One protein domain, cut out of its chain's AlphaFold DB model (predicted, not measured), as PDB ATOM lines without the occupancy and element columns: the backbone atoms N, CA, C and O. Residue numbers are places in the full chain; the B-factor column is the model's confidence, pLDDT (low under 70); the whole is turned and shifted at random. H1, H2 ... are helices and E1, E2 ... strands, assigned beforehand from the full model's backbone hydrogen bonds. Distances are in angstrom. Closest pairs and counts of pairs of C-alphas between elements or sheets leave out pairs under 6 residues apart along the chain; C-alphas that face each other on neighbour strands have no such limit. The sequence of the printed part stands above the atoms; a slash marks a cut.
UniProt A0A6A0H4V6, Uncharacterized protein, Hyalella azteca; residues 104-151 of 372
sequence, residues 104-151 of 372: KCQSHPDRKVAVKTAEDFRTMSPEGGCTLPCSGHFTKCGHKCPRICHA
ATOM      1  N   LYS A 104     215.528 177.625 288.207       89.69
ATOM      2  CA  LYS A 104     214.137 177.957 288.537       89.69
ATOM      3  C   LYS A 104     214.117 179.168 289.458       89.69
ATOM      4  O   LYS A 104     214.737 179.148 290.519       89.69
ATOM      5  N   CYS A 105     213.385 180.210 289.074       88.25
ATOM      6  CA  CYS A 105     213.229 181.379 289.930       88.25
ATOM      7  C   CYS A 105     212.302 181.059 291.111       88.25
ATOM      8  O   CYS A 105     211.199 180.548 290.918       88.25
ATOM      9  N   GLN A 106     212.729 181.390 292.332       84.31
ATOM     10  CA  GLN A 106     211.909 181.191 293.535       84.31
ATOM     11  C   GLN A 106     210.707 182.148 293.573       84.31
ATOM     12  O   GLN A 106     209.628 181.755 294.004       84.31
ATOM     13  N   SER A 107     210.875 183.374 293.069       83.88
ATOM     14  CA  SER A 107     209.824 184.402 293.035       83.88
ATOM     15  C   SER A 107     208.897 184.296 291.821       83.88
ATOM     16  O   SER A 107     207.798 184.837 291.844       83.88
ATOM     17  N   HIS A 108     209.328 183.604 290.761       87.06
ATOM     18  CA  HIS A 108     208.549 183.383 289.539       87.06
ATOM     19  C   HIS A 108     208.603 181.890 289.170       87.06
ATOM     20  O   HIS A 108     209.427 181.501 288.339       87.06
ATOM     21  N   PRO A 109     207.763 181.035 289.789       85.69
ATOM     22  CA  PRO A 109     207.871 179.576 289.681       85.69
ATOM     23  C   PRO A 109     207.766 179.022 288.255       85.69
ATOM     24  O   PRO A 109     208.362 177.980 287.962       85.69
ATOM     25  N   ASP A 110     207.050 179.731 287.381       88.44
ATOM     26  CA  ASP A 110     206.868 179.380 285.968       88.44
ATOM     27  C   ASP A 110     208.109 179.687 285.119       88.44
ATOM     28  O   ASP A 110     208.277 179.162 284.017       88.44
ATOM     29  N   ARG A 111     209.028 180.517 285.630       88.00
ATOM     30  CA  ARG A 111     210.258 180.883 284.929       88.00
ATOM     31  C   ARG A 111     211.338 179.838 285.191       88.00
ATOM     32  O   ARG A 111     212.031 179.869 286.211       88.00
ATOM     33  N   LYS A 112     211.509 178.950 284.213       89.94
ATOM     34  CA  LYS A 112     212.648 178.033 284.099       89.94
ATOM     35  C   LYS A 112     213.544 178.477 282.950       89.94
ATOM     36  O   LYS A 112     213.042 178.786 281.871       89.94
ATOM     37  N   VAL A 113     214.852 178.521 283.180       90.00
ATOM     38  CA  VAL A 113     215.827 178.913 282.158       90.00
ATOM     39  C   VAL A 113     217.002 177.949 282.169       90.00
ATOM     40  O   VAL A 113     217.579 177.695 283.218       90.00
ATOM     41  N   ALA A 114     217.351 177.419 281.002       90.94
ATOM     42  CA  ALA A 114     218.538 176.599 280.816       90.94
ATOM     43  C   ALA A 114     219.758 177.504 280.583       90.94
ATOM     44  O   ALA A 114     219.725 178.349 279.689       90.94
ATOM     45  N   VAL A 115     220.816 177.331 281.376       91.38
ATOM     46  CA  VAL A 115     222.080 178.068 281.251       91.38
ATOM     47  C   VAL A 115     223.223 177.106 280.931       91.38
ATOM     48  O   VAL A 115     223.386 176.076 281.587       91.38
ATOM     49  N   LYS A 116     224.006 177.435 279.902       90.69
ATOM     50  CA  LYS A 116     225.139 176.635 279.406       90.69
ATOM     51  C   LYS A 116     226.467 177.356 279.609       90.69
ATOM     52  O   LYS A 116     227.485 176.727 279.886       90.69
ATOM     53  N   THR A 117     226.463 178.680 279.477       89.75
ATOM     54  CA  THR A 117     227.658 179.527 279.531       89.75
ATOM     55  C   THR A 117     227.604 180.525 280.682       89.75
ATOM     56  O   THR A 117     226.545 180.822 281.229       89.75
ATOM     57  N   ALA A 118     228.756 181.098 281.039       86.44
ATOM     58  CA  ALA A 118     228.821 182.174 282.029       86.44
ATOM     59  C   ALA A 118     228.048 183.438 281.597       86.44
ATOM     60  O   ALA A 118     227.573 184.183 282.452       86.44
ATOM     61  N   GLU A 119     227.913 183.680 280.289       88.94
ATOM     62  CA  GLU A 119     227.114 184.793 279.763       88.94
ATOM     63  C   GLU A 119     225.617 184.552 279.972       88.94
ATOM     64  O   GLU A 119     224.879 185.478 280.302       88.94
ATOM     65  N   ASP A 120     225.174 183.295 279.890       89.88
ATOM     66  CA  ASP A 120     223.779 182.936 280.147       89.88
ATOM     67  C   ASP A 120     223.387 183.274 281.592       89.88
ATOM     68  O   ASP A 120     222.292 183.772 281.834       89.88
ATOM     69  N   PHE A 121     224.290 183.096 282.564       87.44
ATOM     70  CA  PHE A 121     224.041 183.537 283.943       87.44
ATOM     71  C   PHE A 121     223.913 185.061 284.050       87.44
ATOM     72  O   PHE A 121     223.014 185.544 284.735       87.44
ATOM     73  N   ARG A 122     224.766 185.823 283.351       86.38
ATOM     74  CA  ARG A 122     224.724 187.296 283.362       86.38
ATOM     75  C   ARG A 122     223.474 187.860 282.694       86.38
ATOM     76  O   ARG A 122     222.959 188.877 283.137       86.38
ATOM     77  N   THR A 123     222.981 187.205 281.650       87.00
ATOM     78  CA  THR A 123     221.823 187.672 280.876       87.00
ATOM     79  C   THR A 123     220.499 187.182 281.458       87.00
ATOM     80  O   THR A 123     219.538 187.947 281.529       87.00
ATOM     81  N   MET A 124     220.441 185.929 281.916       86.69
ATOM     82  CA  MET A 124     219.204 185.299 282.385       86.69
ATOM     83  C   MET A 124     218.992 185.405 283.895       86.69
ATOM     84  O   MET A 124     217.848 185.313 284.352       86.69
ATOM     85  N   SER A 125     220.071 185.589 284.661       87.81
ATOM     86  CA  SER A 125     220.035 185.723 286.118       87.81
ATOM     87  C   SER A 125     220.998 186.798 286.669       87.81
ATOM     88  O   SER A 125     221.784 186.508 287.578       87.81
ATOM     89  N   PRO A 126     220.944 188.047 286.163       84.06
ATOM     90  CA  PRO A 126     221.913 189.107 286.483       84.06
ATOM     91  C   PRO A 126     222.020 189.446 287.977       84.06
ATOM     92  O   PRO A 126     223.114 189.698 288.470       84.06
ATOM     93  N   GLU A 127     220.899 189.446 288.708       84.19
ATOM     94  CA  GLU A 127     220.835 189.829 290.131       84.19
ATOM     95  C   GLU A 127     220.520 188.631 291.051       84.19
ATOM     96  O   GLU A 127     219.991 188.787 292.152       84.19
ATOM     97  N   GLY A 128     220.782 187.405 290.579       80.69
ATOM     98  CA  GLY A 128     220.457 186.160 291.293       80.69
ATOM     99  C   GLY A 128     218.974 185.756 291.254       80.69
ATOM    100  O   GLY A 128     218.626 184.664 291.696       80.69
ATOM    101  N   GLY A 129     218.101 186.609 290.709       84.69
ATOM    102  CA  GLY A 129     216.736 186.274 290.296       84.69
ATOM    103  C   GLY A 129     216.599 186.250 288.769       84.69
ATOM    104  O   GLY A 129     217.590 186.304 288.057       84.69
ATOM    105  N   CYS A 130     215.378 186.155 288.238       89.62
ATOM    106  CA  CYS A 130     215.156 186.137 286.783       89.62
ATOM    107  C   CYS A 130     215.033 187.540 286.150       89.62
ATOM    108  O   CYS A 130     214.962 188.551 286.836       89.62
ATOM    109  N   THR A 131     214.891 187.598 284.825       90.12
ATOM    110  CA  THR A 131     214.755 188.850 284.052       90.12
ATOM    111  C   THR A 131     213.392 189.547 284.154       90.12
ATOM    112  O   THR A 131     213.200 190.597 283.544       90.12
ATOM    113  N   LEU A 132     212.418 188.972 284.864       89.50
ATOM    114  CA  LEU A 132     211.104 189.593 285.043       89.50
ATOM    115  C   LEU A 132     211.158 190.712 286.094       89.50
ATOM    116  O   LEU A 132     212.012 190.666 286.984       89.50
ATOM    117  N   PRO A 133     210.235 191.693 286.039       89.00
ATOM    118  CA  PRO A 133     210.097 192.702 287.084       89.00
ATOM    119  C   PRO A 133     209.930 192.063 288.464       89.00
ATOM    120  O   PRO A 133     209.276 191.029 288.606       89.00
ATOM    121  N   CYS A 134     210.493 192.686 289.495       88.50
ATOM    122  CA  CYS A 134     210.308 192.209 290.854       88.50
ATOM    123  C   CYS A 134     208.830 192.330 291.269       88.50
ATOM    124  O   CYS A 134     208.201 193.379 291.119       88.50
ATOM    125  N   SER A 135     208.281 191.245 291.821       84.62
ATOM    126  CA  SER A 135     206.910 191.204 292.353       84.62
ATOM    127  C   SER A 135     206.806 191.741 293.794       84.62
ATOM    128  O   SER A 135     205.721 191.792 294.370       84.62
ATOM    129  N   GLY A 136     207.935 192.137 294.390       84.19
ATOM    130  CA  GLY A 136     208.012 192.638 295.758       84.19
ATOM    131  C   GLY A 136     207.541 194.085 295.914       84.19
ATOM    132  O   GLY A 136     207.668 194.913 295.007       84.19
ATOM    133  N   HIS A 137     207.054 194.396 297.116       86.50
ATOM    134  CA  HIS A 137     206.719 195.749 297.555       86.50
ATOM    135  C   HIS A 137     207.577 196.122 298.767       86.50
ATOM    136  O   HIS A 137     207.886 195.272 299.604       86.50
ATOM    137  N   PHE A 138     207.955 197.393 298.880       84.00
ATOM    138  CA  PHE A 138     208.677 197.900 300.044       84.00
ATOM    139  C   PHE A 138     207.761 197.878 301.270       84.00
ATOM    140  O   PHE A 138     206.739 198.559 301.295       84.00
ATOM    141  N   THR A 139     208.130 197.146 302.322       82.69
ATOM    142  CA  THR A 139     207.244 196.925 303.485       82.69
ATOM    143  C   THR A 139     206.890 198.197 304.254       82.69
ATOM    144  O   THR A 139     205.843 198.251 304.889       82.69
ATOM    145  N   LYS A 140     207.738 199.232 304.195       77.19
ATOM    146  CA  LYS A 140     207.528 200.497 304.919       77.19
ATOM    147  C   LYS A 140     206.521 201.437 304.251       77.19
ATOM    148  O   LYS A 140     205.907 202.237 304.945       77.19
ATOM    149  N   CYS A 141     206.382 201.380 302.929       83.06
ATOM    150  CA  CYS A 141     205.579 202.343 302.165       83.06
ATOM    151  C   CYS A 141     204.619 201.714 301.152       83.06
ATOM    152  O   CYS A 141     203.782 202.416 300.598       83.06
ATOM    153  N   GLY A 142     204.732 200.412 300.889       82.56
ATOM    154  CA  GLY A 142     203.888 199.688 299.942       82.56
ATOM    155  C   GLY A 142     204.206 199.944 298.467       82.56
ATOM    156  O   GLY A 142     203.549 199.359 297.616       82.56
ATOM    157  N   HIS A 143     205.201 200.772 298.129       84.81
ATOM    158  CA  HIS A 143     205.588 200.988 296.732       84.81
ATOM    159  C   HIS A 143     206.133 199.706 296.087       84.81
ATOM    160  O   HIS A 143     206.789 198.893 296.743       84.81
ATOM    161  N   LYS A 144     205.885 199.538 294.784       86.62
ATOM    162  CA  LYS A 144     206.408 198.419 293.991       86.62
ATOM    163  C   LYS A 144     207.916 198.573 293.786       86.62
ATOM    164  O   LYS A 144     208.400 199.677 293.549       86.62
ATOM    165  N   CYS A 145     208.665 197.475 293.863       86.25
ATOM    166  CA  CYS A 145     210.090 197.503 293.554       86.25
ATOM    167  C   CYS A 145     210.318 197.763 292.049       86.25
ATOM    168  O   CYS A 145     209.795 197.004 291.229       86.25
ATOM    169  N   PRO A 146     211.102 198.789 291.660       85.06
ATOM    170  CA  PRO A 146     211.355 199.099 290.251       85.06
ATOM    171  C   PRO A 146     212.436 198.208 289.614       85.06
ATOM    172  O   PRO A 146     212.686 198.311 288.417       85.06
ATOM    173  N   ARG A 147     213.110 197.355 290.401       86.25
ATOM    174  CA  ARG A 147     214.160 196.451 289.908       86.25
ATOM    175  C   ARG A 147     213.567 195.207 289.244       86.25
ATOM    176  O   ARG A 147     212.400 194.858 289.436       86.25
ATOM    177  N   ILE A 148     214.409 194.502 288.497       89.12
ATOM    178  CA  ILE A 148     214.158 193.115 288.095       89.12
ATOM    179  C   ILE A 148     214.229 192.183 289.312       89.12
ATOM    180  O   ILE A 148     214.597 192.592 290.413       89.12
ATOM    181  N   CYS A 149     213.808 190.935 289.141       88.38
ATOM    182  CA  CYS A 149     213.841 189.945 290.205       88.38
ATOM    183  C   CYS A 149     215.279 189.728 290.705       88.38
ATOM    184  O   CYS A 149     216.176 189.415 289.926       88.38
ATOM    185  N   HIS A 150     215.464 189.816 292.021       86.31
ATOM    186  CA  HIS A 150     216.767 189.768 292.687       86.31
ATOM    187  C   HIS A 150     216.742 188.849 293.914       86.31
ATOM    188  O   HIS A 150     215.668 188.426 294.353       86.31
ATOM    189  N   ALA A 151     217.927 188.502 294.424       80.31
ATOM    190  CA  ALA A 151     218.110 187.597 295.565       80.31
ATOM    191  C   ALA A 151     218.604 188.289 296.855       80.31
ATOM    192  O   ALA A 151     218.603 187.670 297.916       80.31
TER     193      ALA A 151
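AT A GLANCE: This is residues 104 to 151 of the 372 residues of an uncharacterized protein of Hyalella azteca (UniProt A0A6A0H4V6). A small strand hairpin, E2 and E3, makes the middle of a rod; H1 lies toward one end, and residues 138 to 143 of the hairpin's long loop stick out at the other. E1 leads toward H1's end, where the chain folds back into H1. The 48 printed residues hold, in order, E1, H1, E2 and E3; the sheet E2 - E3 is antiparallel, and the class is mixed, with under half of the residues in named elements. It is only just loose, close to compact, with a radius of gyration of the C-alphas of 11.9 A and spans of 39 by 19 by 12 A.

IN THESE COORDINATES: E1, residues 112 to 115, begins at C-alpha 112 (212.648, 178.033, 284.099) and is 9.9 A long. H1, residues 118 to 124, is 10.1 A; E2, residues 128 to 133, 13.0 A; E3, residues 148 to 150, 6.3 A, ending at C-alpha 150 (216.767, 189.768, 292.687).

HOW THE PARTS SIT: E1 pairs with no named strand; its closest C-alphas to H1 are Val 115 and Phe 121, 6.4 A. Those of H1 and E2 are Met 124 and Thr 131, 5.9 A. The hairpin E2 and E3 is antiparallel at 155 degrees, with N 149 and O 132 within hydrogen-bond range at 2.8 A. In H1 every O i to N i+4 pair is within range. E1 is apart from E2 and E3.

THE WHOLE: The C-alphas farthest apart, Lys 116 and Cys 141, are 39.5 A apart. The printed part has no cut, the E2 to E3 link is long, and no printed residue is under 70 in pLDDT.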